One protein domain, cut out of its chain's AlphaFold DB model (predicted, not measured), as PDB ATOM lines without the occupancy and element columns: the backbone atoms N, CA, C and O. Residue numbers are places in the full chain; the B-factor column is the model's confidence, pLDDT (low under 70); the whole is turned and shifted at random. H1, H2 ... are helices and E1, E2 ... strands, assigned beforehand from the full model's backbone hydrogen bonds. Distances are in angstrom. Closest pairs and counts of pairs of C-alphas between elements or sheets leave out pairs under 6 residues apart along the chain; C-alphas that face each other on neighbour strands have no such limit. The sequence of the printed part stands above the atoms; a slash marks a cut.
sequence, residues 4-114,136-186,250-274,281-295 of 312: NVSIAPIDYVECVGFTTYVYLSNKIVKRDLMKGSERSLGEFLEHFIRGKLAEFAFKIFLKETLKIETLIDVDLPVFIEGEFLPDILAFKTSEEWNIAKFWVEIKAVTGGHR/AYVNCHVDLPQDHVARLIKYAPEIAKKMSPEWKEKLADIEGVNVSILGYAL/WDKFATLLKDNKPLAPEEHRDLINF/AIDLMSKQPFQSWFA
ATOM      1  N   ASN A   4     -30.964  34.564 103.312       95.62
ATOM      2  CA  ASN A   4     -31.787  33.910 102.299       95.62
ATOM      3  C   ASN A   4     -32.388  34.971 101.389       95.62
ATOM      4  O   ASN A   4     -32.997  35.924 101.870       95.62
ATOM      5  N   VAL A   5     -32.215  34.783 100.089       95.81
ATOM      6  CA  VAL A   5     -32.738  35.648  99.039       95.81
ATOM      7  C   VAL A   5     -33.693  34.821  98.193       95.81
ATOM      8  O   VAL A   5     -33.335  33.735  97.740       95.81
ATOM      9  N   SER A   6     -34.903  35.330  97.981       93.88
ATOM     10  CA  SER A   6     -35.861  34.721  97.060       93.88
ATOM     11  C   SER A   6     -35.699  35.348  95.681       93.88
ATOM     12  O   SER A   6     -35.864  36.556  95.529       93.88
ATOM     13  N   ILE A   7     -35.399  34.529  94.679       91.25
ATOM     14  CA  ILE A   7     -35.347  34.941  93.277       91.25
ATOM     15  C   ILE A   7     -36.743  34.849  92.671       91.25
ATOM     16  O   ILE A   7     -37.405  33.811  92.789       91.25
ATOM     17  N   ALA A   8     -37.182  35.917  92.004       86.88
ATOM     18  CA  ALA A   8     -38.481  35.946  91.354       86.88
ATOM     19  C   ALA A   8     -38.506  35.021  90.119       86.88
ATOM     20  O   ALA A   8     -37.481  34.839  89.453       86.88
ATOM     21  N   PRO A   9     -39.675  34.474  89.739       84.12
ATOM     22  CA  PRO A   9     -39.790  33.640  88.542       84.12
ATOM     23  C   PRO A   9     -39.280  34.317  87.260       84.12
ATOM     24  O   PRO A   9     -38.738  33.640  86.387       84.12
ATOM     25  N   ILE A  10     -39.417  35.644  87.148       82.88
ATOM     26  CA  ILE A  10     -38.936  36.393  85.981       82.88
ATOM     27  C   ILE A  10     -37.406  36.368  85.867       82.88
ATOM     28  O   ILE A  10     -36.893  36.072  84.792       82.88
ATOM     29  N   ASP A  11     -36.682  36.549  86.973       87.00
ATOM     30  CA  ASP A  11     -35.214  36.498  87.002       87.00
ATOM     31  C   ASP A  11     -34.702  35.079  86.694       87.00
ATOM     32  O   ASP A  11     -33.687  34.887  86.020       87.00
ATOM     33  N   TYR A  12     -35.440  34.047  87.123       88.56
ATOM     34  CA  TYR A  12     -35.164  32.666  86.721       88.56
ATOM     35  C   TYR A  12     -35.298  32.473  85.202       88.56
ATOM     36  O   TYR A  12     -34.432  31.855  84.578       88.56
ATOM     37  N   VAL A  13     -36.355  33.011  84.588       85.38
ATOM     38  CA  VAL A  13     -36.538  32.952  83.129       85.38
ATOM     39  C   VAL A  13     -35.432  33.726  82.408       85.38
ATOM     40  O   VAL A  13     -34.930  33.248  81.390       85.38
ATOM     41  N   GLU A  14     -34.981  34.860  82.949       86.62
ATOM     42  CA  GLU A  14     -33.819  35.583  82.422       86.62
ATOM     43  C   GLU A  14     -32.546  34.735  82.469       86.62
ATOM     44  O   GLU A  14     -31.831  34.658  81.467       86.62
ATOM     45  N   CYS A  15     -32.305  34.007  83.566       90.81
ATOM     46  CA  CYS A  15     -31.194  33.058  83.660       90.81
ATOM     47  C   CYS A  15     -31.279  31.972  82.575       90.81
ATOM     48  O   CYS A  15     -30.274  31.666  81.929       90.81
ATOM     49  N   VAL A  16     -32.466  31.395  82.341       89.44
ATOM     50  CA  VAL A  16     -32.695  30.397  81.275       89.44
ATOM     51  C   VAL A  16     -32.392  30.996  79.899       89.44
ATOM     52  O   VAL A  16     -31.676  30.386  79.100       89.44
ATOM     53  N   GLY A  17     -32.914  32.192  79.628       86.94
ATOM     54  CA  GLY A  17     -32.738  32.897  78.364       86.94
ATOM     55  C   GLY A  17     -31.283  33.226  78.063       86.94
ATOM     56  O   GLY A  17     -30.769  32.842  77.011       86.94
ATOM     57  N   PHE A  18     -30.607  33.864  79.019       88.12
ATOM     58  CA  PHE A  18     -29.192  34.202  78.920       88.12
ATOM     59  C   PHE A  18     -28.334  32.954  78.689       88.12
ATOM     60  O   PHE A  18     -27.551  32.894  77.741       88.12
ATOM     61  N   THR A  19     -28.538  31.909  79.495       90.12
ATOM     62  CA  THR A  19     -27.789  30.650  79.374       90.12
ATOM     63  C   THR A  19     -27.981  30.007  78.000       90.12
ATOM     64  O   THR A  19     -27.017  29.557  77.374       90.12
ATOM     65  N   THR A  20     -29.221  29.990  77.502       88.19
ATOM     66  CA  THR A  20     -29.551  29.445  76.180       88.19
ATOM     67  C   THR A  20     -28.858  30.234  75.074       88.19
ATOM     68  O   THR A  20     -28.243  29.639  74.188       88.19
ATOM     69  N   TYR A  21     -28.902  31.566  75.134       86.06
ATOM     70  CA  TYR A  21     -28.225  32.421  74.164       86.06
ATOM     71  C   TYR A  21     -26.728  32.175  74.127       86.06
ATOM     72  O   TYR A  21     -26.170  31.953  73.055       86.06
ATOM     73  N   VAL A  22     -26.079  32.178  75.288       86.75
ATOM     74  CA  VAL A  22     -24.635  31.985  75.395       86.75
ATOM     75  C   VAL A  22     -24.213  30.622  74.844       86.75
ATOM     76  O   VAL A  22     -23.202  30.519  74.142       86.75
ATOM     77  N   TYR A  23     -25.019  29.584  75.085       87.56
ATOM     78  CA  TYR A  23     -24.803  28.264  74.500       87.56
ATOM     79  C   TYR A  23     -24.959  28.275  72.973       87.56
ATOM     80  O   TYR A  23     -24.091  27.780  72.252       87.56
ATOM     81  N   LEU A  24     -26.058  28.822  72.449       84.94
ATOM     82  CA  LEU A  24     -26.350  28.798  71.011       84.94
ATOM     83  C   LEU A  24     -25.396  29.686  70.200       84.94
ATOM     84  O   LEU A  24     -25.036  29.333  69.081       84.94
ATOM     85  N   SER A  25     -24.939  30.793  70.781       82.81
ATOM     86  CA  SER A  25     -23.998  31.737  70.164       82.81
ATOM     87  C   SER A  25     -22.524  31.340  70.317       82.81
ATOM     88  O   SER A  25     -21.651  32.058  69.832       82.81
ATOM     89  N   ASN A  26     -22.229  30.202  70.961       82.88
ATOM     90  CA  ASN A  26     -20.870  29.719  71.244       82.88
ATOM     91  C   ASN A  26     -19.999  30.734  72.006       82.88
ATOM     92  O   ASN A  26     -18.778  30.739  71.856       82.88
ATOM     93  N   LYS A  27     -20.615  31.595  72.824       79.94
ATOM     94  CA  LYS A  27     -19.901  32.623  73.594       79.94
ATOM     95  C   LYS A  27     -19.174  32.062  74.816       79.94
ATOM     96  O   LYS A  27     -18.219  32.671  75.279       79.94
ATOM     97  N   ILE A  28     -19.583  30.888  75.304       76.25
ATOM     98  CA  ILE A  28     -18.874  30.146  76.355       76.25
ATOM     99  C   ILE A  28     -18.517  28.747  75.859       76.25
ATOM    100  O   ILE A  28     -19.271  28.098  75.130       76.25
ATOM    101  N   VAL A  29     -17.351  28.269  76.295       72.44
ATOM    102  CA  VAL A  29     -16.847  26.927  76.007       72.44
ATOM    103  C   VAL A  29     -17.822  25.869  76.531       72.44
ATOM    104  O   VAL A  29     -18.064  25.747  77.730       72.44
ATOM    105  N   LYS A  30     -18.334  25.038  75.619       76.94
ATOM    106  CA  LYS A  30     -19.280  23.949  75.920       76.94
ATOM    107  C   LYS A  30     -18.630  22.735  76.578       76.94
ATOM    108  O   LYS A  30     -19.323  21.814  76.997       76.94
ATOM    109  N   ARG A  31     -17.299  22.696  76.651       66.62
ATOM    110  CA  ARG A  31     -16.546  21.528  77.110       66.62
ATOM    111  C   ARG A  31     -16.764  21.255  78.595       66.62
ATOM    112  O   ARG A  31     -16.541  22.112  79.450       66.62
ATOM    113  N   ASP A  32     -17.099  20.013  78.910       63.81
ATOM    114  CA  ASP A  32     -17.024  19.491  80.259       63.81
ATOM    115  C   ASP A  32     -15.589  19.062  80.579       63.81
ATOM    116  O   ASP A  32     -15.076  18.073  80.056       63.81
ATOM    117  N   LEU A  33     -14.922  19.798  81.464       59.16
ATOM    118  CA  LEU A  33     -13.561  19.466  81.893       59.16
ATOM    119  C   LEU A  33     -13.484  18.175  82.726       59.16
ATOM    120  O   LEU A  33     -12.394  17.625  82.871       59.16
ATOM    121  N   MET A  34     -14.604  17.693  83.275       56.59
ATOM    122  CA  MET A  34     -14.669  16.438  84.025       56.59
ATOM    123  C   MET A  34     -14.874  15.234  83.103       56.59
ATOM    124  O   MET A  34     -14.259  14.196  83.330       56.59
ATOM    125  N   LYS A  35     -15.704  15.369  82.057       58.62
ATOM    126  CA  LYS A  35     -15.991  14.278  81.102       58.62
ATOM    127  C   LYS A  35     -15.080  14.280  79.870       58.62
ATOM    128  O   LYS A  35     -15.000  13.285  79.162       58.62
ATOM    129  N   GLY A  36     -14.402  15.393  79.588       63.84
ATOM    130  CA  GLY A  36     -13.574  15.570  78.393       63.84
ATOM    131  C   GLY A  36     -14.365  15.785  77.096       63.84
ATOM    132  O   GLY A  36     -13.737  16.089  76.080       63.84
ATOM    133  N   SER A  37     -15.697  15.682  77.144       72.94
ATOM    134  CA  SER A  37     -16.646  15.859  76.040       72.94
ATOM    135  C   SER A  37     -17.296  17.245  76.048       72.94
ATOM    136  O   SER A  37     -17.196  17.985  77.027       72.94
ATOM    137  N   GLU A  38     -17.981  17.612  74.969       80.69
ATOM    138  CA  GLU A  38     -18.903  18.751  74.993       80.69
ATOM    139  C   GLU A  38     -20.149  18.403  75.813       80.69
ATOM    140  O   GLU A  38     -20.624  17.266  75.778       80.69
ATOM    141  N   ARG A  39     -20.650  19.372  76.584       80.19
ATOM    142  CA  ARG A  39     -21.930  19.259  77.282       80.19
ATOM    143  C   ARG A  39     -23.056  19.380  76.274       80.19
ATOM    144  O   ARG A  39     -23.040  20.276  75.429       80.19
ATOM    145  N   SER A  40     -24.060  18.528  76.422       84.69
ATOM    146  CA  SER A  40     -25.355  18.763  75.789       84.69
ATOM    147  C   SER A  40     -25.989  20.059  76.318       84.69
ATOM    148  O   SER A  40     -25.637  20.543  77.396       84.69
ATOM    149  N   LEU A  41     -26.967  20.609  75.590       82.69
ATOM    150  CA  LEU A  41     -27.706  21.793  76.047       82.69
ATOM    151  C   LEU A  41     -28.368  21.556  77.415       82.69
ATOM    152  O   LEU A  41     -28.335  22.446  78.256       82.69
ATOM    153  N   GLY A  42     -28.920  20.361  77.655       83.69
ATOM    154  CA  GLY A  42     -29.534  20.010  78.940       83.69
ATOM    155  C   GLY A  42     -28.538  20.094  80.099       83.69
ATOM    156  O   GLY A  42     -28.759  20.844  81.045       83.69
ATOM    157  N   GLU A  43     -27.389  19.421  79.974       83.25
ATOM    158  CA  GLU A  43     -26.320  19.467  80.988       83.25
ATOM    159  C   GLU A  43     -25.747  20.880  81.173       83.25
ATOM    160  O   GLU A  43     -25.309  21.250  82.263       83.25
ATOM    161  N   PHE A  44     -25.707  21.676  80.102       86.88
ATOM    162  CA  PHE A  44     -25.256  23.060  80.171       86.88
ATOM    163  C   PHE A  44     -26.244  23.930  80.957       86.88
ATOM    164  O   PHE A  44     -25.826  24.645  81.867       86.88
ATOM    165  N   LEU A  45     -27.543  23.829  80.655       89.62
ATOM    166  CA  LEU A  45     -28.604  24.565  81.342       89.62
ATOM    167  C   LEU A  45     -28.645  24.230  82.838       89.62
ATOM    168  O   LEU A  45     -28.615  25.144  83.659       89.62
ATOM    169  N   GLU A  46     -28.642  22.946  83.198       84.19
ATOM    170  CA  GLU A  46     -28.720  22.496  84.598       84.19
ATOM    171  C   GLU A  46     -27.597  23.063  85.479       84.19
ATOM    172  O   GLU A  46     -27.822  23.443  86.632       84.19
ATOM    173  N   HIS A  47     -26.372  23.135  84.949       82.25
ATOM    174  CA  HIS A  47     -25.224  23.646  85.695       82.25
ATOM    175  C   HIS A  47     -25.156  25.174  85.701       82.25
ATOM    176  O   HIS A  47     -24.891  25.780  86.740       82.25
ATOM    177  N   PHE A  48     -25.372  25.803  84.546       90.50
ATOM    178  CA  PHE A  48     -25.104  27.226  84.369       90.50
ATOM    179  C   PHE A  48     -26.214  28.103  84.963       90.50
ATOM    180  O   PHE A  48     -25.918  29.132  85.568       90.50
ATOM    181  N   ILE A  49     -27.476  27.648  84.916       93.81
ATOM    182  CA  ILE A  49     -28.605  28.361  85.535       93.81
ATOM    183  C   ILE A  49     -28.403  28.495  87.049       93.81
ATOM    184  O   ILE A  49     -28.652  29.562  87.602       93.81
ATOM    185  N   ARG A  50     -27.893  27.462  87.735       94.31
ATOM    186  CA  ARG A  50     -27.597  27.554  89.177       94.31
ATOM    187  C   ARG A  50     -26.549  28.618  89.483       94.31
ATOM    188  O   ARG A  50     -26.716  29.351  90.452       94.31
ATOM    189  N   GLY A  51     -25.496  28.696  88.667       94.88
ATOM    190  CA  GLY A  51     -24.483  29.749  88.773       94.88
ATOM    191  C   GLY A  51     -25.119  31.132  88.672       94.88
ATOM    192  O   GLY A  51     -25.003  31.928  89.597       94.88
ATOM    193  N   LYS A  52     -25.918  31.363  87.627       95.25
ATOM    194  CA  LYS A  52     -26.571  32.659  87.407       95.25
ATOM    195  C   LYS A  52     -27.562  33.044  88.498       95.25
ATOM    196  O   LYS A  52     -27.562  34.185  88.945       95.25
ATOM    197  N   LEU A  53     -28.341  32.092  89.007       96.19
ATOM    198  CA  LEU A  53     -29.228  32.339  90.147       96.19
ATOM    199  C   LEU A  53     -28.450  32.747  91.406       96.19
ATOM    200  O   LEU A  53     -28.913  33.603  92.155       96.19
ATOM    201  N   ALA A  54     -27.264  32.172  91.632       97.38
ATOM    202  CA  ALA A  54     -26.393  32.590  92.728       97.38
ATOM    203  C   ALA A  54     -25.866  34.021  92.537       97.38
ATOM    204  O   ALA A  54     -25.815  34.777  93.506       97.38
ATOM    205  N   GLU A  55     -25.513  34.409  91.310       97.81
ATOM    206  CA  GLU A  55     -25.078  35.773  90.985       97.81
ATOM    207  C   GLU A  55     -26.198  36.798  91.207       97.81
ATOM    208  O   GLU A  55     -25.990  37.795  91.901       97.81
ATOM    209  N   PHE A  56     -27.409  36.518  90.710       96.56
ATOM    210  CA  PHE A  56     -28.601  37.335  90.964       96.56
ATOM    211  C   PHE A  56     -28.878  37.484  92.462       96.56
ATOM    212  O   PHE A  56     -29.085  38.594  92.954       96.56
ATOM    213  N   ALA A  57     -28.847  36.376  93.204       97.81
ATOM    214  CA  ALA A  57     -29.108  36.394  94.637       97.81
ATOM    215  C   ALA A  57     -28.072  37.227  95.387       97.81
ATOM    216  O   ALA A  57     -28.422  38.008  96.271       97.81
ATOM    217  N   PHE A  58     -26.798  37.095  95.019       98.31
ATOM    218  CA  PHE A  58     -25.743  37.881  95.634       98.31
ATOM    219  C   PHE A  58     -25.870  39.366  95.288       98.31
ATOM    220  O   PHE A  58     -25.748  40.198  96.181       98.31
ATOM    221  N   LYS A  59     -26.214  39.716  94.043       97.19
ATOM    222  CA  LYS A  59     -26.540  41.096  93.646       97.19
ATOM    223  C   LYS A  59     -27.678  41.683  94.492       97.19
ATOM    224  O   LYS A  59     -27.551  42.802  94.990       97.19
ATOM    225  N   ILE A  60     -28.771  40.942  94.691       96.75
ATOM    226  CA  ILE A  60     -29.886  41.374  95.552       96.75
ATOM    227  C   ILE A  60     -29.402  41.556  96.994       96.75
ATOM    228  O   ILE A  60     -29.648  42.601  97.594       96.75
ATOM    229  N   PHE A  61     -28.637  40.602  97.529       97.81
ATOM    230  CA  PHE A  61     -28.047  40.700  98.864       97.81
ATOM    231  C   PHE A  61     -27.167  41.952  99.028       97.81
ATOM    232  O   PHE A  61     -27.336  42.693  99.999       97.81
ATOM    233  N   LEU A  62     -26.274  42.231  98.072       97.19
ATOM    234  CA  LEU A  62     -25.423  43.425  98.075       97.19
ATOM    235  C   LEU A  62     -26.264  44.708  98.094       97.19
ATOM    236  O   LEU A  62     -25.982  45.614  98.882       97.19
ATOM    237  N   LYS A  63     -27.333  44.767  97.295       96.00
ATOM    238  CA  LYS A  63     -28.226  45.928  97.219       96.00
ATOM    239  C   LYS A  63     -29.046  46.117  98.493       96.00
ATOM    240  O   LYS A  63     -29.098  47.217  99.041       96.00
ATOM    241  N   GLU A  64     -29.702  45.068  98.968       95.50
ATOM    242  CA  GLU A  64     -30.655  45.155 100.074       95.50
ATOM    243  C   GLU A  64     -29.959  45.244 101.430       95.50
ATOM    244  O   GLU A  64     -30.374  46.045 102.275       95.50
ATOM    245  N   THR A  65     -28.877  44.486 101.613       95.88
ATOM    246  CA  THR A  65     -28.172  44.378 102.896       95.88
ATOM    247  C   THR A  65     -27.022  45.372 102.989       95.88
ATOM    248  O   THR A  65     -26.938  46.113 103.964       95.88
ATOM    249  N   LEU A  66     -26.157  45.441 101.970       94.81
ATOM    250  CA  LEU A  66     -24.934  46.263 102.015       94.81
ATOM    251  C   LEU A  66     -25.091  47.634 101.345       94.81
ATOM    252  O   LEU A  66     -24.168  48.452 101.390       94.81
ATOM    253  N   LYS A  67     -26.259  47.900 100.746       95.00
ATOM    254  CA  LYS A  67     -26.571  49.127  99.996       95.00
ATOM    255  C   LYS A  67     -25.575  49.391  98.862       95.00
ATOM    256  O   LYS A  67     -25.198  50.533  98.611       95.00
ATOM    257  N   ILE A  68     -25.142  48.325  98.188       95.19
ATOM    258  CA  ILE A  68     -24.246  48.374  97.031       95.19
ATOM    259  C   ILE A  68     -25.020  47.887  95.814       95.19
ATOM    260  O   ILE A  68     -25.413  46.726  95.737       95.19
ATOM    261  N   GLU A  69     -25.244  48.778  94.857       95.88
ATOM    262  CA  GLU A  69     -25.810  48.401  93.567       95.88
ATOM    263  C   GLU A  69     -24.702  47.817  92.682       95.88
ATOM    264  O   GLU A  69     -23.622  48.400  92.594       95.88
ATOM    265  N   THR A  70     -24.949  46.674  92.041       96.56
ATOM    266  CA  THR A  70     -23.966  45.978  91.195       96.56
ATOM    267  C   THR A  70     -24.550  45.567  89.851       96.56
ATOM    268  O   THR A  70     -25.754  45.332  89.748       96.56
ATOM    269  N   LEU A  71     -23.681  45.436  88.848       95.38
ATOM    270  CA  LEU A  71     -23.986  44.834  87.550       95.38
ATOM    271  C   LEU A  71     -23.353  43.449  87.452       95.38
ATOM    272  O   LEU A  71     -22.172  43.279  87.765       95.38
ATOM    273  N   ILE A  72     -24.143  42.496  86.972       94.81
ATOM    274  CA  ILE A  72     -23.695  41.179  86.505       94.81
ATOM    275  C   ILE A  72     -23.904  41.092  84.987       94.81
ATOM    276  O   ILE A  72     -24.406  42.029  84.363       94.81
ATOM    277  N   ASP A  73     -23.500  39.997  84.352       90.69
ATOM    278  CA  ASP A  73     -23.507  39.885  82.887       90.69
ATOM    279  C   ASP A  73     -24.892  40.024  82.244       90.69
ATOM    280  O   ASP A  73     -25.018  40.635  81.182       90.69
ATOM    281  N   VAL A  74     -25.939  39.536  82.907       88.50
ATOM    282  CA  VAL A  74     -27.325  39.661  82.426       88.50
ATOM    283  C   VAL A  74     -27.843  41.105  82.392       88.50
ATOM    284  O   VAL A  74     -28.798  41.395  81.672       88.50
ATOM    285  N   ASP A  75     -27.206  42.017  83.135       88.94
ATOM    286  CA  ASP A  75     -27.591  43.430  83.202       88.94
ATOM    287  C   ASP A  75     -27.030  44.249  82.042       88.94
ATOM    288  O   ASP A  75     -27.377  45.420  81.874       88.94
ATOM    289  N   LEU A  76     -26.109  43.669  81.270       87.25
ATOM    290  CA  LEU A  76     -25.373  44.413  80.271       87.25
ATOM    291  C   LEU A  76     -26.060  44.384  78.901       87.25
ATOM    292  O   LEU A  76     -26.634  43.380  78.473       87.25
ATOM    293  N   PRO A  77     -25.961  45.493  78.146       77.69
ATOM    294  CA  PRO A  77     -26.516  45.616  76.800       77.69
ATOM    295  C   PRO A  77     -25.741  44.820  75.754       77.69
ATOM    296  O   PRO A  77     -26.189  44.695  74.616       77.69
ATOM    297  N   VAL A  78     -24.557  44.342  76.122       82.31
ATOM    298  CA  VAL A  78     -23.597  43.669  75.261       82.31
ATOM    299  C   VAL A  78     -22.970  42.524  76.037       82.31
ATOM    300  O   VAL A  78     -22.815  42.601  77.254       82.31
ATOM    301  N   PHE A  79     -22.581  41.476  75.321       83.88
ATOM    302  CA  PHE A  79     -21.784  40.408  75.904       83.88
ATOM    303  C   PHE A  79     -20.341  40.893  76.082       83.88
ATOM    304  O   PHE A  79     -19.754  41.416  75.133       83.88
ATOM    305  N   ILE A  80     -19.785  40.722  77.281       85.94
ATOM    306  CA  ILE A  80     -18.377  41.016  77.555       85.94
ATOM    307  C   ILE A  80     -17.564  39.782  77.180       85.94
ATOM    308  O   ILE A  80     -17.792  38.690  77.693       85.94
ATOM    309  N   GLU A  81     -16.634  39.945  76.248       83.00
ATOM    310  CA  GLU A  81     -15.748  38.881  75.804       83.00
ATOM    311  C   GLU A  81     -14.506  38.831  76.692       83.00
ATOM    312  O   GLU A  81     -13.837  39.834  76.934       83.00
ATOM    313  N   GLY A  82     -14.170  37.641  77.165       76.62
ATOM    314  CA  GLY A  82     -12.983  37.415  77.970       76.62
ATOM    315  C   GLY A  82     -12.873  35.943  78.318       76.62
ATOM    316  O   GLY A  82     -13.884  35.260  78.473       76.62
ATOM    317  N   GLU A  83     -11.645  35.440  78.422       68.88
ATOM    318  CA  GLU A  83     -11.425  34.066  78.885       68.88
ATOM    319  C   GLU A  83     -11.840  33.922  80.359       68.88
ATOM    320  O   GLU A  83     -12.429  32.913  80.752       68.88
ATOM    321  N   PHE A  84     -11.595  34.970  81.156       77.44
ATOM    322  CA  PHE A  84     -11.955  35.054  82.567       77.44
ATOM    323  C   PHE A  84     -12.539  36.430  82.870       77.44
ATOM    324  O   PHE A  84     -11.937  37.450  82.539       77.44
ATOM    325  N   LEU A  85     -13.702  36.444  83.516       88.06
ATOM    326  CA  LEU A  85     -14.390  37.649  83.966       88.06
ATOM    327  C   LEU A  85     -14.811  37.468  85.430       88.06
ATOM    328  O   LEU A  85     -14.995  36.322  85.865       88.06
ATOM    329  N   PRO A  86     -14.921  38.558  86.206       93.81
ATOM    330  CA  PRO A  86     -15.579  38.516  87.503       93.81
ATOM    331  C   PRO A  86     -17.090  38.349  87.328       93.81
ATOM    332  O   PRO A  86     -17.654  38.816  86.343       93.81
ATOM    333  N   ASP A  87     -17.752  37.742  88.309       96.50
ATOM    334  CA  ASP A  87     -19.214  37.613  88.280       96.50
ATOM    335  C   ASP A  87     -19.899  38.941  88.653       96.50
ATOM    336  O   ASP A  87     -20.995  39.243  88.190       96.50
ATOM    337  N   ILE A  88     -19.217  39.785  89.440       97.12
ATOM    338  CA  ILE A  88     -19.576  41.195  89.641       97.12
ATOM    339  C   ILE A  88     -18.726  42.057  88.707       97.12
ATOM    340  O   ILE A  88     -17.517  42.177  88.898       97.12
ATOM    341  N   LEU A  89     -19.360  42.676  87.711       96.38
ATOM    342  CA  LEU A  89     -18.680  43.401  86.633       96.38
ATOM    343  C   LEU A  89     -18.456  44.881  86.958       96.38
ATOM    344  O   LEU A  89     -17.437  45.469  86.589       96.38
ATOM    345  N   ALA A  90     -19.410  45.489  87.657       96.31
ATOM    346  CA  ALA A  90     -19.338  46.869  88.115       96.31
ATOM    347  C   ALA A  90     -20.197  47.065  89.366       96.31
ATOM    348  O   ALA A  90     -21.094  46.270  89.653       96.31
ATOM    349  N   PHE A  91     -19.943  48.141  90.098       96.19
ATOM    350  CA  PHE A  91     -20.725  48.533  91.266       96.19
ATOM    351  C   PHE A  91     -20.841  50.050  91.362       96.19
ATOM    352  O   PHE A  91     -20.030  50.785  90.804       96.19
ATOM    353  N   LYS A  92     -21.863  50.535  92.060       92.69
ATOM    354  CA  LYS A  92     -22.162  51.962  92.142       92.69
ATOM    355  C   LYS A  92     -21.635  52.568  93.438       92.69
ATOM    356  O   LYS A  92     -21.965  52.089  94.524       92.69
ATOM    357  N   THR A  93     -20.873  53.655  93.336       79.56
ATOM    358  CA  THR A  93     -20.553  54.539  94.471       79.56
ATOM    359  C   THR A  93     -20.949  55.949  94.091       79.56
ATOM    360  O   THR A  93     -20.613  56.375  92.991       79.56
ATOM    361  N   SER A  94     -21.641  56.672  94.979       70.62
ATOM    362  CA  SER A  94     -21.938  58.103  94.779       70.62
ATOM    363  C   SER A  94     -22.429  58.426  93.357       70.62
ATOM    364  O   SER A  94     -21.879  59.289  92.689       70.62
ATOM    365  N   GLU A  95     -23.427  57.669  92.893       79.06
ATOM    366  CA  GLU A  95     -24.102  57.786  91.587       79.06
ATOM    367  C   GLU A  95     -23.383  57.251  90.336       79.06
ATOM    368  O   GLU A  95     -24.068  56.944  89.357       79.06
ATOM    369  N   GLU A  96     -22.073  57.005  90.370       88.25
ATOM    370  CA  GLU A  96     -21.318  56.507  89.212       88.25
ATOM    371  C   GLU A  96     -21.060  54.995  89.262       88.25
ATOM    372  O   GLU A  96     -20.860  54.401  90.327       88.25
ATOM    373  N   TRP A  97     -21.047  54.366  88.083       94.25
ATOM    374  CA  TRP A  97     -20.631  52.973  87.925       94.25
ATOM    375  C   TRP A  97     -19.107  52.871  87.919       94.25
ATOM    376  O   TRP A  97     -18.437  53.384  87.026       94.25
ATOM    377  N   ASN A  98     -18.569  52.134  88.883       95.19
ATOM    378  CA  ASN A  98     -17.163  51.782  88.975       95.19
ATOM    379  C   ASN A  98     -16.962  50.374  88.426       95.19
ATOM    380  O   ASN A  98     -17.633  49.429  88.845       95.19
ATOM    381  N   ILE A  99     -16.017  50.225  87.503       96.00
ATOM    382  CA  ILE A  99     -15.654  48.925  86.934       96.00
ATOM    383  C   ILE A  99     -14.924  48.102  87.999       96.00
ATOM    384  O   ILE A  99     -14.028  48.606  88.682       96.00
ATOM    385  N   ALA A 100     -15.306  46.835  88.156       95.75
ATOM    386  CA  ALA A 100     -14.770  45.983  89.208       95.75
ATOM    387  C   ALA A 100     -13.308  45.581  88.938       95.75
ATOM    388  O   ALA A 100     -12.987  44.889  87.973       95.75
ATOM    389  N   LYS A 101     -12.422  45.960  89.855       94.81
ATOM    390  CA  LYS A 101     -11.024  45.507  89.963       94.81
ATOM    391  C   LYS A 101     -10.853  44.543  91.134       94.81
ATOM    392  O   LYS A 101     -10.047  43.612  91.077       94.81
ATOM    393  N   PHE A 102     -11.672  44.695  92.173       95.69
ATOM    394  CA  PHE A 102     -11.888  43.651  93.165       95.69
ATOM    395  C   PHE A 102     -12.758  42.535  92.560       95.69
ATOM    396  O   PHE A 102     -13.980  42.540  92.670       95.69
ATOM    397  N   TRP A 103     -12.132  41.593  91.851       95.62
ATOM    398  CA  TRP A 103     -12.841  40.514  91.160       95.62
ATOM    399  C   TRP A 103     -13.427  39.489  92.135       95.62
ATOM    400  O   TRP A 103     -12.709  38.944  92.974       95.62
ATOM    401  N   VAL A 104     -14.715  39.188  91.981       97.81
ATOM    402  CA  VAL A 104     -15.461  38.235  92.814       97.81
ATOM    403  C   VAL A 104     -15.887  37.042  91.960       97.81
ATOM    404  O   VAL A 104     -16.437  37.243  90.880       97.81
ATOM    405  N   GLU A 105     -15.646  35.823  92.449       97.12
ATOM    406  CA  GLU A 105     -16.246  34.589  91.922       97.12
ATOM    407  C   GLU A 105     -17.357  34.124  92.869       97.12
ATOM    408  O   GLU A 105     -17.156  34.025  94.082       97.12
ATOM    409  N   ILE A 106     -18.520  33.802  92.320       97.94
ATOM    410  CA  ILE A 106     -19.710  33.339  93.018       97.94
ATOM    411  C   ILE A 106     -19.941  31.880  92.625       97.94
ATOM    412  O   ILE A 106     -20.231  31.533  91.484       97.94
ATOM    413  N   LYS A 107     -19.816  30.980  93.599       95.75
ATOM    414  CA  LYS A 107     -20.020  29.545  93.409       95.75
ATOM    415  C   LYS A 107     -21.388  29.127  93.919       95.75
ATOM    416  O   LYS A 107     -21.720  29.331  95.085       95.75
ATOM    417  N   ALA A 108     -22.148  28.463  93.057       95.38
ATOM    418  CA  ALA A 108     -23.376  27.788  93.444       95.38
ATOM    419  C   ALA A 108     -23.079  26.375  93.970       95.38
ATOM    420  O   ALA A 108     -22.352  25.598  93.347       95.38
ATOM    421  N   VAL A 109     -23.689  26.017  95.098       93.25
ATOM    422  CA  VAL A 109     -23.669  24.666  95.667       93.25
ATOM    423  C   VAL A 109     -25.091  24.144  95.878       93.25
ATOM    424  O   VAL A 109     -26.035  24.917  96.025       93.25
ATOM    425  N   THR A 110     -25.251  22.819  95.902       88.81
ATOM    426  CA  THR A 110     -26.506  22.133  96.245       88.81
ATOM    427  C   THR A 110     -26.512  21.727  97.725       88.81
ATOM    428  O   THR A 110     -25.459  21.673  98.363       88.81
ATOM    429  N   GLY A 111     -27.683  21.419  98.292       78.75
ATOM    430  CA  GLY A 111     -27.867  21.271  99.750       78.75
ATOM    431  C   GLY A 111     -27.090  20.138 100.417       78.75
ATOM    432  O   GLY A 111     -26.882  20.147 101.633       78.75
ATOM    433  N   GLY A 112     -26.607  19.177  99.627       82.56
ATOM    434  CA  GLY A 112     -25.739  18.096 100.097       82.56
ATOM    435  C   GLY A 112     -24.280  18.513 100.311       82.56
ATOM    436  O   GLY A 112     -23.538  17.809 101.000       82.56
ATOM    437  N   HIS A 113     -23.850  19.644  99.748       89.06
ATOM    438  CA  HIS A 113     -22.475  20.105  99.878       89.06
ATOM    439  C   HIS A 113     -22.210  20.706 101.263       89.06
ATOM    440  O   HIS A 113     -23.079  21.277 101.926       89.06
ATOM    441  N   ARG A 114     -20.973  20.524 101.727       92.38
ATOM    442  CA  ARG A 114     -20.488  20.997 103.035       92.38
ATOM    443  C   ARG A 114     -19.185  21.779 102.939       92.38
ATOM    444  O   ARG A 114     -18.805  22.442 103.898       92.38
ATOM    445  N   ALA A 136     -12.109  37.516  95.902       98.12
ATOM    446  CA  ALA A 136     -13.005  36.814  96.805       98.12
ATOM    447  C   ALA A 136     -13.761  35.683  96.101       98.12
ATOM    448  O   ALA A 136     -14.102  35.779  94.923       98.12
ATOM    449  N   TYR A 137     -14.054  34.643  96.875       98.25
ATOM    450  CA  TYR A 137     -14.813  33.465  96.485       98.25
ATOM    451  C   TYR A 137     -16.045  33.363  97.384       98.25
ATOM    452  O   TYR A 137     -15.939  32.992  98.554       98.25
ATOM    453  N   VAL A 138     -17.211  33.715  96.856       98.50
ATOM    454  CA  VAL A 138     -18.500  33.676  97.555       98.50
ATOM    455  C   VAL A 138     -19.165  32.331  97.283       98.50
ATOM    456  O   VAL A 138     -19.128  31.844  96.156       98.50
ATOM    457  N   ASN A 139     -19.778  31.707  98.291       97.94
ATOM    458  CA  ASN A 139     -20.614  30.521  98.073       97.94
ATOM    459  C   ASN A 139     -22.075  30.796  98.387       97.94
ATOM    460  O   ASN A 139     -22.415  31.330  99.445       97.94
ATOM    461  N   CYS A 140     -22.926  30.318  97.488       97.81
ATOM    462  CA  CYS A 140     -24.368  30.387  97.604       97.81
ATOM    463  C   CYS A 140     -24.956  28.983  97.489       97.81
ATOM    464  O   CYS A 140     -24.613  28.228  96.580       97.81
ATOM    465  N   HIS A 141     -25.861  28.629  98.391       96.50
ATOM    466  CA  HIS A 141     -26.673  27.430  98.256       96.50
ATOM    467  C   HIS A 141     -27.919  27.755  97.436       96.50
ATOM    468  O   HIS A 141     -28.702  28.600  97.851       96.50
ATOM    469  N   VAL A 142     -28.099  27.098  96.290       95.12
ATOM    470  CA  VAL A 142     -29.229  27.348  95.384       95.12
ATOM    471  C   VAL A 142     -30.223  26.197  95.483       95.12
ATOM    472  O   VAL A 142     -29.950  25.092  94.997       95.12
ATOM    473  N   ASP A 143     -31.386  26.474  96.071       93.19
ATOM    474  CA  ASP A 143     -32.487  25.523  96.220       93.19
ATOM    475  C   ASP A 143     -33.331  25.453  94.940       93.19
ATOM    476  O   ASP A 143     -34.476  25.892  94.865       93.19
ATOM    477  N   LEU A 144     -32.697  24.954  93.880       91.44
ATOM    478  CA  LEU A 144     -33.332  24.720  92.589       91.44
ATOM    479  C   LEU A 144     -33.597  23.215  92.419       91.44
ATOM    480  O   LEU A 144     -32.636  22.431  92.505       91.44
ATOM    481  N   PRO A 145     -34.840  22.788  92.130       88.12
ATOM    482  CA  PRO A 145     -35.151  21.399  91.796       88.12
ATOM    483  C   PRO A 145     -34.311  20.890  90.618       88.12
ATOM    484  O   PRO A 145     -33.965  21.657  89.725       88.12
ATOM    485  N   GLN A 146     -33.952  19.604  90.589       86.06
ATOM    486  CA  GLN A 146     -33.168  19.043  89.471       86.06
ATOM    487  C   GLN A 146     -33.954  19.033  88.153       86.06
ATOM    488  O   GLN A 146     -33.381  19.212  87.088       86.06
ATOM    489  N   ASP A 147     -35.273  18.900  88.230       87.06
ATOM    490  CA  ASP A 147     -36.196  18.847  87.097       87.06
ATOM    491  C   ASP A 147     -36.656  20.236  86.608       87.06
ATOM    492  O   ASP A 147     -37.573  20.336  85.794       87.06
ATOM    493  N   HIS A 148     -36.037  21.321  87.087       88.50
ATOM    494  CA  HIS A 148     -36.509  22.693  86.874       88.50
ATOM    495  C   HIS A 148     -36.711  23.076  85.396       88.50
ATOM    496  O   HIS A 148     -37.670  23.777  85.070       88.50
ATOM    497  N   VAL A 149     -35.855  22.597  84.486       86.94
ATOM    498  CA  VAL A 149     -36.000  22.850  83.042       86.94
ATOM    499  C   VAL A 149     -37.212  22.109  82.476       86.94
ATOM    500  O   VAL A 149     -37.971  22.676  81.694       86.94
ATOM    501  N   ALA A 150     -37.446  20.862  82.898       84.75
ATOM    502  CA  ALA A 150     -38.576  20.059  82.428       84.75
ATOM    503  C   ALA A 150     -39.927  20.670  82.833       84.75
ATOM    504  O   ALA A 150     -40.907  20.559  82.095       84.75
ATOM    505  N   ARG A 151     -39.977  21.399  83.955       86.06
ATOM    506  CA  ARG A 151     -41.177  22.132  84.393       86.06
ATOM    507  C   ARG A 151     -41.635  23.191  83.394       86.06
ATOM    508  O   ARG A 151     -42.818  23.515  83.376       86.06
ATOM    509  N   LEU A 152     -40.751  23.677  82.515       81.88
ATOM    510  CA  LEU A 152     -41.115  24.630  81.462       81.88
ATOM    511  C   LEU A 152     -42.078  24.032  80.423       81.88
ATOM    512  O   LEU A 152     -42.812  24.771  79.772       81.88
ATOM    513  N   ILE A 153     -42.133  22.700  80.294       82.25
ATOM    514  CA  ILE A 153     -42.988  22.001  79.321       82.25
ATOM    515  C   ILE A 153     -44.473  22.330  79.525       82.25
ATOM    516  O   ILE A 153     -45.230  22.382  78.556       82.25
ATOM    517  N   LYS A 154     -44.917  22.600  80.758       77.19
ATOM    518  CA  LYS A 154     -46.324  22.948  81.022       77.19
ATOM    519  C   LYS A 154     -46.760  24.266  80.377       77.19
ATOM    520  O   LYS A 154     -47.953  24.474  80.184       77.19
ATOM    521  N   TYR A 155     -45.815  25.147  80.040       79.12
ATOM    522  CA  TYR A 155     -46.119  26.390  79.337       79.12
ATOM    523  C   TYR A 155     -46.359  26.159  77.838       79.12
ATOM    524  O   TYR A 155     -46.752  27.089  77.145       79.12
ATOM    525  N   ALA A 156     -46.186  24.929  77.331       81.75
ATOM    526  CA  ALA A 156     -46.638  24.527  76.003       81.75
ATOM    527  C   ALA A 156     -48.105  24.048  76.069       81.75
ATOM    528  O   ALA A 156     -48.359  22.930  76.536       81.75
ATOM    529  N   PRO A 157     -49.089  24.828  75.568       80.38
ATOM    530  CA  PRO A 157     -50.510  24.533  75.775       80.38
ATOM    531  C   PRO A 157     -50.934  23.164  75.231       80.38
ATOM    532  O   PRO A 157     -51.716  22.452  75.857       80.38
ATOM    533  N   GLU A 158     -50.380  22.765  74.086       87.81
ATOM    534  CA  GLU A 158     -50.691  21.487  73.434       87.81
ATOM    535  C   GLU A 158     -50.185  20.266  74.209       87.81
ATOM    536  O   GLU A 158     -50.778  19.189  74.123       87.81
ATOM    537  N   ILE A 159     -49.117  20.426  74.994       84.69
ATOM    538  CA  ILE A 159     -48.606  19.363  75.863       84.69
ATOM    539  C   ILE A 159     -49.398  19.361  77.170       84.69
ATOM    540  O   ILE A 159     -49.883  18.312  77.588       84.69
ATOM    541  N   ALA A 160     -49.615  20.532  77.772       82.38
ATOM    542  CA  ALA A 160     -50.341  20.680  79.033       82.38
ATOM    543  C   ALA A 160     -51.767  20.096  78.994       82.38
ATOM    544  O   ALA A 160     -52.220  19.497  79.973       82.38
ATOM    545  N   LYS A 161     -52.464  20.208  77.853       86.94
ATOM    546  CA  LYS A 161     -53.787  19.586  77.628       86.94
ATOM    547  C   LYS A 161     -53.755  18.055  77.695       86.94
ATOM    548  O   LYS A 161     -54.751  17.451  78.073       86.94
ATOM    549  N   LYS A 162     -52.627  17.439  77.328       90.62
ATOM    550  CA  LYS A 162     -52.436  15.980  77.272       90.62
ATOM    551  C   LYS A 162     -51.839  15.400  78.559       90.62
ATOM    552  O   LYS A 162     -51.783  14.183  78.699       90.62
ATOM    553  N   MET A 163     -51.382  16.243  79.488       89.19
ATOM    554  CA  MET A 163     -50.797  15.801  80.757       89.19
ATOM    555  C   MET A 163     -51.860  15.235  81.705       89.19
ATOM    556  O   MET A 163     -52.914  15.847  81.908       89.19
ATOM    557  N   SER A 164     -51.541  14.108  82.347       91.56
ATOM    558  CA  SER A 164     -52.334  13.574  83.457       91.56
ATOM    559  C   SER A 164     -52.288  14.516  84.675       91.56
ATOM    560  O   SER A 164     -51.357  15.322  84.791       91.56
ATOM    561  N   PRO A 165     -53.256  14.428  85.608       90.12
ATOM    562  CA  PRO A 165     -53.220  15.202  86.851       90.12
ATOM    563  C   PRO A 165     -51.916  15.019  87.643       90.12
ATOM    564  O   PRO A 165     -51.329  16.003  88.078       90.12
ATOM    565  N   GLU A 166     -51.412  13.785  87.727       90.19
ATOM    566  CA  GLU A 166     -50.143  13.453  88.391       90.19
ATOM    567  C   GLU A 166     -48.944  14.207  87.782       90.19
ATOM    568  O   GLU A 166     -48.086  14.720  88.498       90.19
ATOM    569  N   TRP A 167     -48.879  14.307  86.448       87.12
ATOM    570  CA  TRP A 167     -47.821  15.063  85.771       87.12
ATOM    571  C   TRP A 167     -47.908  16.560  86.061       87.12
ATOM    572  O   TRP A 167     -46.882  17.206  86.259       87.12
ATOM    573  N   LYS A 168     -49.124  17.114  86.103       85.19
ATOM    574  CA  LYS A 168     -49.337  18.534  86.414       85.19
ATOM    575  C   LYS A 168     -48.900  18.868  87.839       85.19
ATOM    576  O   LYS A 168     -48.286  19.908  88.040       85.19
ATOM    577  N   GLU A 169     -49.165  17.972  88.788       85.56
ATOM    578  CA  GLU A 169     -48.722  18.105  90.179       85.56
ATOM    579  C   GLU A 169     -47.190  18.067  90.289       85.56
ATOM    580  O   GLU A 169     -46.583  18.962  90.873       85.56
ATOM    581  N   LYS A 170     -46.535  17.086  89.653       83.88
ATOM    582  CA  LYS A 170     -45.065  16.963  89.672       83.88
ATOM    583  C   LYS A 170     -44.349  18.138  88.996       83.88
ATOM    584  O   LYS A 170     -43.252  18.502  89.409       83.88
ATOM    585  N   LEU A 171     -44.968  18.747  87.982       83.62
ATOM    586  CA  LEU A 171     -44.425  19.892  87.242       83.62
ATOM    587  C   LEU A 171     -44.951  21.246  87.751       83.62
ATOM    588  O   LEU A 171     -44.952  22.223  86.994       83.62
ATOM    589  N   ALA A 172     -45.385  21.329  89.012       78.19
ATOM    590  CA  ALA A 172     -45.854  22.563  89.644       78.19
ATOM    591  C   ALA A 172     -44.893  23.757  89.453       78.19
ATOM    592  O   ALA A 172     -43.696  23.598  89.172       78.19
ATOM    593  N   ASP A 173     -45.447  24.974  89.533       72.69
ATOM    594  CA  ASP A 173     -44.698  26.228  89.375       72.69
ATOM    595  C   ASP A 173     -43.501  26.313  90.314       72.69
ATOM    596  O   ASP A 173     -43.513  25.829  91.442       72.69
ATOM    597  N   ILE A 174     -42.433  26.909  89.786       73.94
ATOM    598  CA  ILE A 174     -41.342  27.392  90.616       73.94
ATOM    599  C   ILE A 174     -41.849  28.736  91.135       73.94
ATOM    600  O   ILE A 174     -41.779  29.735  90.423       73.94
ATOM    601  N   GLU A 175     -42.430  28.740  92.335       72.44
ATOM    602  CA  GLU A 175     -42.970  29.951  92.985       72.44
ATOM    603  C   GLU A 175     -41.875  30.993  93.291       72.44
ATOM    604  O   GLU A 175     -42.150  32.163  93.542       72.44
ATOM    605  N   GLY A 176     -40.620  30.562  93.210       78.31
ATOM    606  CA  GLY A 176     -39.396  31.331  93.348       78.31
ATOM    607  C   GLY A 176     -38.234  30.360  93.543       78.31
ATOM    608  O   GLY A 176     -38.444  29.164  93.759       78.31
ATOM    609  N   VAL A 177     -37.001  30.854  93.454       90.19
ATOM    610  CA  VAL A 177     -35.822  30.057  93.824       90.19
ATOM    611  C   VAL A 177     -35.192  30.671  95.056       90.19
ATOM    612  O   VAL A 177     -34.722  31.805  95.013       90.19
ATOM    613  N   ASN A 178     -35.154  29.918  96.150       94.31
ATOM    614  CA  ASN A 178     -34.464  30.358  97.352       94.31
ATOM    615  C   ASN A 178     -32.961  30.139  97.200       94.31
ATOM    616  O   ASN A 178     -32.495  29.058  96.830       94.31
ATOM    617  N   VAL A 179     -32.190  31.171  97.521       97.00
ATOM    618  CA  VAL A 179     -30.735  31.126  97.506       97.00
ATOM    619  C   VAL A 179     -30.197  31.609  98.843       97.00
ATOM    620  O   VAL A 179     -30.468  32.730  99.268       97.00
ATOM    621  N   SER A 180     -29.408  30.773  99.512       97.56
ATOM    622  CA  SER A 180     -28.746  31.133 100.765       97.56
ATOM    623  C   SER A 180     -27.320  31.610 100.499       97.56
ATOM    624  O   SER A 180     -26.493  30.836 100.019       97.56
ATOM    625  N   ILE A 181     -26.993  32.848 100.862       98.12
ATOM    626  CA  ILE A 181     -25.626  33.378 100.830       98.12
ATOM    627  C   ILE A 181     -24.885  32.859 102.068       98.12
ATOM    628  O   ILE A 181     -25.198  33.235 103.202       98.12
ATOM    629  N   LEU A 182     -23.932  31.947 101.861       97.38
ATOM    630  CA  LEU A 182     -23.303  31.182 102.946       97.38
ATOM    631  C   LEU A 182     -22.129  31.923 103.590       97.38
ATOM    632  O   LEU A 182     -21.893  31.791 104.791       97.38
ATOM    633  N   GLY A 183     -21.394  32.691 102.791       98.00
ATOM    634  CA  GLY A 183     -20.176  33.376 103.202       98.00
ATOM    635  C   GLY A 183     -19.162  33.446 102.069       98.00
ATOM    636  O   GLY A 183     -19.459  33.089 100.924       98.00
ATOM    637  N   TYR A 184     -17.951  33.880 102.401       98.50
ATOM    638  CA  TYR A 184     -16.859  34.002 101.443       98.50
ATOM    639  C   TYR A 184     -15.502  33.567 102.009       98.50
ATOM    640  O   TYR A 184     -15.332  33.364 103.213       98.50
ATOM    641  N   ALA A 185     -14.529  33.424 101.115       98.31
ATOM    642  CA  ALA A 185     -13.105  33.396 101.428       98.31
ATOM    643  C   ALA A 185     -12.385  34.424 100.552       98.31
ATOM    644  O   ALA A 185     -12.763  34.633  99.397       98.31
ATOM    645  N   LEU A 186     -11.362  35.075 101.095       98.19
ATOM    646  CA  LEU A 186     -10.518  36.006 100.349       98.19
ATOM    647  C   LEU A 186      -9.404  35.257  99.617       98.19
ATOM    648  O   LEU A 186      -9.042  34.141  99.985       98.19
ATOM    649  N   TRP A 250     -19.457  40.792 106.468       97.38
ATOM    650  CA  TRP A 250     -19.861  41.437 105.216       97.38
ATOM    651  C   TRP A 250     -19.556  42.935 105.148       97.38
ATOM    652  O   TRP A 250     -19.383  43.453 104.050       97.38
ATOM    653  N   ASP A 251     -19.400  43.617 106.284       97.12
ATOM    654  CA  ASP A 251     -18.917  45.002 106.312       97.12
ATOM    655  C   ASP A 251     -17.474  45.105 105.805       97.12
ATOM    656  O   ASP A 251     -17.149  45.996 105.021       97.12
ATOM    657  N   LYS A 252     -16.608  44.148 106.170       97.50
ATOM    658  CA  LYS A 252     -15.247  44.065 105.624       97.50
ATOM    659  C   LYS A 252     -15.295  43.798 104.123       97.50
ATOM    660  O   LYS A 252     -14.570  44.445 103.373       97.50
ATOM    661  N   PHE A 253     -16.150  42.875 103.680       97.81
ATOM    662  CA  PHE A 253     -16.351  42.610 102.252       97.81
ATOM    663  C   PHE A 253     -16.802  43.870 101.499       97.81
ATOM    664  O   PHE A 253     -16.229  44.203 100.466       97.81
ATOM    665  N   ALA A 254     -17.791  44.592 102.032       97.00
ATOM    666  CA  ALA A 254     -18.303  45.829 101.455       97.00
ATOM    667  C   ALA A 254     -17.213  46.896 101.328       97.00
ATOM    668  O   ALA A 254     -17.124  47.542 100.285       97.00
ATOM    669  N   THR A 255     -16.380  47.064 102.358       97.12
ATOM    670  CA  THR A 255     -15.233  47.983 102.325       97.12
ATOM    671  C   THR A 255     -14.252  47.589 101.229       97.12
ATOM    672  O   THR A 255     -13.937  48.415 100.384       97.12
ATOM    673  N   LEU A 256     -13.846  46.317 101.163       97.31
ATOM    674  CA  LEU A 256     -12.920  45.836 100.133       97.31
ATOM    675  C   LEU A 256     -13.470  46.014  98.709       97.31
ATOM    676  O   LEU A 256     -12.733  46.415  97.808       97.31
ATOM    677  N   LEU A 257     -14.765  45.747  98.506       96.12
ATOM    678  CA  LEU A 257     -15.423  45.941  97.216       96.12
ATOM    679  C   LEU A 257     -15.443  47.424  96.818       96.12
ATOM    680  O   LEU A 257     -15.109  47.746  95.683       96.12
ATOM    681  N   LYS A 258     -15.784  48.323  97.752       95.19
ATOM    682  CA  LYS A 258     -15.821  49.780  97.522       95.19
ATOM    683  C   LYS A 258     -14.433  50.379  97.303       95.19
ATOM    684  O   LYS A 258     -14.284  51.230  96.434       95.19
ATOM    685  N   ASP A 259     -13.431  49.913  98.048       95.75
ATOM    686  CA  ASP A 259     -12.028  50.298  97.858       95.75
ATOM    687  C   ASP A 259     -11.523  49.885  96.474       95.75
ATOM    688  O   ASP A 259     -10.630  50.523  95.917       95.75
ATOM    689  N   ASN A 260     -12.099  48.809  95.923       95.06
ATOM    690  CA  ASN A 260     -11.869  48.317  94.570       95.06
ATOM    691  C   ASN A 260     -10.393  48.062  94.250       95.06
ATOM    692  O   ASN A 260      -9.962  48.156  93.103       95.06
ATOM    693  N   LYS A 261      -9.589  47.756  95.267       94.19
ATOM    694  CA  LYS A 261      -8.187  47.394  95.085       94.19
ATOM    695  C   LYS A 261      -8.093  45.887  94.873       94.19
ATOM    696  O   LYS A 261      -8.670  45.132  95.657       94.19
ATOM    697  N   PRO A 262      -7.400  45.412  93.832       92.38
ATOM    698  CA  PRO A 262      -7.227  43.984  93.640       92.38
ATOM    699  C   PRO A 262      -6.385  43.395  94.780       92.38
ATOM    700  O   PRO A 262      -5.308  43.890  95.094       92.38
ATOM    701  N   LEU A 263      -6.895  42.331  95.406       92.50
ATOM    702  CA  LEU A 263      -6.155  41.523  96.383       92.50
ATOM    703  C   LEU A 263      -5.375  40.379  95.734       92.50
ATOM    704  O   LEU A 263      -4.469  39.833  96.351       92.50
ATOM    705  N   ALA A 264      -5.761  39.978  94.523       89.75
ATOM    706  CA  ALA A 264      -5.060  38.944  93.776       89.75
ATOM    707  C   ALA A 264      -4.209  39.563  92.656       89.75
ATOM    708  O   ALA A 264      -4.538  40.669  92.219       89.75
ATOM    709  N   PRO A 265      -3.166  38.856  92.180       88.12
ATOM    710  CA  PRO A 265      -2.219  39.383  91.201       88.12
ATOM    711  C   PRO A 265      -2.907  39.915  89.934       88.12
ATOM    712  O   PRO A 265      -3.751  39.232  89.340       88.12
ATOM    713  N   GLU A 266      -2.570  41.147  89.544       83.62
ATOM    714  CA  GLU A 266      -3.172  41.841  88.398       83.62
ATOM    715  C   GLU A 266      -2.673  41.287  87.062       83.62
ATOM    716  O   GLU A 266      -3.423  41.260  86.093       83.62
ATOM    717  N   GLU A 267      -1.440  40.781  87.007       83.69
ATOM    718  CA  GLU A 267      -0.797  40.254  85.796       83.69
ATOM    719  C   GLU A 267      -1.526  39.050  85.178       83.69
ATOM    720  O   GLU A 267      -1.240  38.639  84.054       83.69
ATOM    721  N   HIS A 268      -2.474  38.469  85.912       78.25
ATOM    722  CA  HIS A 268      -3.307  37.351  85.478       78.25
ATOM    723  C   HIS A 268      -4.702  37.791  85.015       78.25
ATOM    724  O   HIS A 268      -5.573  36.957  84.770       78.25
ATOM    725  N   ARG A 269      -4.928  39.102  84.911       82.00
ATOM    726  CA  ARG A 269      -6.212  39.712  84.579       82.00
ATOM    727  C   ARG A 269      -6.023  40.646  83.394       82.00
ATOM    728  O   ARG A 269      -5.246  41.593  83.460       82.00
ATOM    729  N   ASP A 270      -6.776  40.426  82.321       84.56
ATOM    730  CA  ASP A 270      -6.819  41.357  81.187       84.56
ATOM    731  C   ASP A 270      -7.700  42.574  81.529       84.56
ATOM    732  O   ASP A 270      -8.771  42.790  80.959       84.56
ATOM    733  N   LEU A 271      -7.269  43.342  82.538       85.62
ATOM    734  CA  LEU A 271      -8.010  44.490  83.060       85.62
ATOM    735  C   LEU A 271      -8.202  45.561  81.988       85.62
ATOM    736  O   LEU A 271      -9.270  46.152  81.920       85.62
ATOM    737  N   ILE A 272      -7.217  45.769  81.110       88.38
ATOM    738  CA  ILE A 272      -7.285  46.795  80.062       88.38
ATOM    739  C   ILE A 272      -8.419  46.487  79.080       88.38
ATOM    740  O   ILE A 272      -9.250  47.354  78.789       88.38
ATOM    741  N   ASN A 273      -8.477  45.260  78.555       90.31
ATOM    742  CA  ASN A 273      -9.533  44.887  77.621       90.31
ATOM    743  C   ASN A 273     -10.898  44.806  78.317       90.31
ATOM    744  O   ASN A 273     -11.903  45.243  77.752       90.31
ATOM    745  N   PHE A 274     -10.933  44.289  79.547       92.25
ATOM    746  CA  PHE A 274     -12.145  44.245  80.359       92.25
ATOM    747  C   PHE A 274     -12.720  45.649  80.598       92.25
ATOM    748  O   PHE A 274     -13.883  45.902  80.281       92.25
ATOM    749  N   ALA A 281     -20.117  49.236  77.534       91.44
ATOM    750  CA  ALA A 281     -21.366  48.696  78.061       91.44
ATOM    751  C   ALA A 281     -22.119  49.733  78.913       91.44
ATOM    752  O   ALA A 281     -23.308  49.949  78.693       91.44
ATOM    753  N   ILE A 282     -21.421  50.425  79.817       92.00
ATOM    754  CA  ILE A 282     -21.990  51.467  80.685       92.00
ATOM    755  C   ILE A 282     -22.482  52.668  79.856       92.00
ATOM    756  O   ILE A 282     -23.587  53.158  80.089       92.00
ATOM    757  N   ASP A 283     -21.723  53.101  78.844       91.25
ATOM    758  CA  ASP A 283     -22.138  54.165  77.914       91.25
ATOM    759  C   ASP A 283     -23.413  53.797  77.129       91.25
ATOM    760  O   ASP A 283     -24.297  54.627  76.921       91.25
ATOM    761  N   LEU A 284     -23.568  52.533  76.727       88.94
ATOM    762  CA  LEU A 284     -24.796  52.067  76.078       88.94
ATOM    763  C   LEU A 284     -25.993  52.021  77.040       88.94
ATOM    764  O   LEU A 284     -27.121  52.282  76.618       88.94
ATOM    765  N   MET A 285     -25.767  51.699  78.317       87.00
ATOM    766  CA  MET A 285     -26.819  51.704  79.341       87.00
ATOM    767  C   MET A 285     -27.331  53.114  79.646       87.00
ATOM    768  O   MET A 285     -28.523  53.279  79.883       87.00
ATOM    769  N   SER A 286     -26.466  54.133  79.622       85.19
ATOM    770  CA  SER A 286     -26.883  55.519  79.885       85.19
ATOM    771  C   SER A 286     -27.709  56.122  78.742       85.19
ATOM    772  O   SER A 286     -28.548  56.989  78.975       85.19
ATOM    773  N   LYS A 287     -27.506  55.648  77.504       83.94
ATOM    774  CA  LYS A 287     -28.164  56.168  76.292       83.94
ATOM    775  C   LYS A 287     -29.529  55.559  75.991       83.94
ATOM    776  O   LYS A 287     -30.294  56.146  75.230       83.94
ATOM    777  N   GLN A 288     -29.832  54.376  76.519       69.81
ATOM    778  CA  GLN A 288     -31.083  53.677  76.236       69.81
ATOM    779  C   GLN A 288     -31.648  53.079  77.523       69.81
ATOM    780  O   GLN A 288     -30.942  52.283  78.146       69.81
ATOM    781  N   PRO A 289     -32.912  53.372  77.898       59.69
ATOM    782  CA  PRO A 289     -33.538  52.715  79.038       59.69
ATOM    783  C   PRO A 289     -33.442  51.198  78.845       59.69
ATOM    784  O   PRO A 289     -33.852  50.644  77.821       59.69
ATOM    785  N   PHE A 290     -32.782  50.538  79.792       54.44
ATOM    786  CA  PHE A 290     -32.486  49.120  79.693       54.44
ATOM    787  C   PHE A 290     -33.767  48.319  79.939       54.44
ATOM    788  O   PHE A 290     -34.278  48.264  81.054       54.44
ATOM    789  N   GLN A 291     -34.303  47.718  78.879       56.16
ATOM    790  CA  GLN A 291     -35.169  46.552  78.996       56.16
ATOM    791  C   GLN A 291     -34.262  45.326  79.126       56.16
ATOM    792  O   GLN A 291     -33.195  45.311  78.506       56.16
ATOM    793  N   SER A 292     -34.657  44.336  79.929       57.25
ATOM    794  CA  SER A 292     -33.816  43.171  80.204       57.25
ATOM    795  C   SER A 292     -33.318  42.483  78.934       57.25
ATOM    796  O   SER A 292     -33.891  42.643  77.850       57.25
ATOM    797  N   TRP A 293     -32.241  41.700  79.055       55.91
ATOM    798  CA  TRP A 293     -31.624  41.003  77.923       55.91
ATOM    799  C   TRP A 293     -32.660  40.249  77.065       55.91
ATOM    800  O   TRP A 293     -32.605  40.268  75.833       55.91
ATOM    801  N   PHE A 294     -33.664  39.656  77.717       54.19
ATOM    802  CA  PHE A 294     -34.772  38.957  77.071       54.19
ATOM    803  C   PHE A 294     -35.711  39.911  76.311       54.19
ATOM    804  O   PHE A 294     -36.041  39.667  75.153       54.19
ATOM    805  N   ALA A 295     -36.093  41.038  76.913       49.19
ATOM    806  CA  ALA A 295     -36.964  42.031  76.285       49.19
ATOM    807  C   ALA A 295     -36.308  42.736  75.083       49.19
ATOM    808  O   ALA A 295     -36.986  43.050  74.106       49.19
TER     809      ALA A 295
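What this domain is: This is residues 4 to 114, 136 to 186, 250 to 274 and 281 to 295 of the 312 residues of an uncharacterized protein of Candidatus Bathyarchaeota archaeon (UniProt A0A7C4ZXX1). A strongly twisted sheet of four strands, E1, E6, E5 and E4, curls round one long helix, H2, and H1 packs on H2 at a steep tilt. Between E5 and E6 three short helices, H3, H4 and H5, make an arm at one end of the longest axis, while the small hairpin E2 and E3, with H6 and H7, lies toward the other end. The printed part has 202 residues with eight named helices and six named strands, in the order E1 H1 H2 E2 E3 E4 E5 H3 H4 H5 E6 H6 H7 H8. The class is mixed, helices and strands, and the four-strand sheet is mixed too; the whole is compact, with a radius of gyration of the C-alphas of 18.2 A and spans of 57 by 40 by 33 A.

How they stand to each other: Start at the sheet, whose order is E1, residues 4 to 7, E6, residues 177 to 186, E5, residues 136 to 143, and E4, residues 104 to 109. E1 and E6 are antiparallel, with N 5 and O 179 2.8 A apart; E6 and E5 are antiparallel, with N 180 and O 141 at 2.8 A; E5 and E4 are parallel, with N 107 and O 138 at 2.8 A. H2, residues 41 to 64, is on one face, in two layers, helix over sheet; its closest C-alpha pair with E4 is Gly 51 and Ala 108, 5.2 A. H6, residues 250 to 259, is on the same face. H1, residues 9 to 24, touches H2 at Cys 15 and Ile 49, closest C-alphas 5.7 A, opposite ways at a steep tilt of 47 degrees. H3, residues 150 to 155, and H4, residues 157 to 160, only just touch, with 3 pairs of C-alphas within 8 A, and only at the corner, Lys 154 and Ala 160 closest at 5.0 A. H5, residues 165 to 170, is close but not clearly touching H3, C-alphas 154 and 168 being closest at 7.6 A. In the hairpin of E2, residues 90 to 93, and E3, residues 96 to 99, N 91 and O 98 are 2.9 A apart. H7, residues 271 to 274, is apart from H8, residues 281 to 287, whose Ile 282 has its C-alpha 7.5 A from that of Trp 97 in E3, their closest pair. Every O i to N i+4 pair is within hydrogen-bond range in H1, H5, H6 and H8, 18 of 20 in H2, and 0 of 2 in H3, where 3 of 3 O i to N i+3 pairs are; H4 and H7 are too short.

Where its parts are: Find C-alpha 4 at (-31.787, 33.910, 102.299), where E1 begins. H2 runs 33.6 A from C-alpha 41 at (-27.706, 21.793, 76.047), with a kink of 25 degrees near residue 48. E6 is 26.8 A long, H1 22.6 A, E5 22.5 A, E4 16.1 A and H6 13.9 A; H8 ends at C-alpha 287, (-28.164, 56.168, 76.292).

The domain as a whole: Look for the farthest C-alphas at Pro 165 and Glu 267, 58.1 A apart. The cuts leave gaps of 18.6 A from C-alpha 114 to 136, 11.9 A from 186 to 250 and 10.5 A from 274 to 281. The links H1 to H2, H2 to E2 and H6 to H7 are long. Confidence is under 70 at residues 31 to 36, 83 and 288 to 295; the mean pLDDT of the printed part is 87.3.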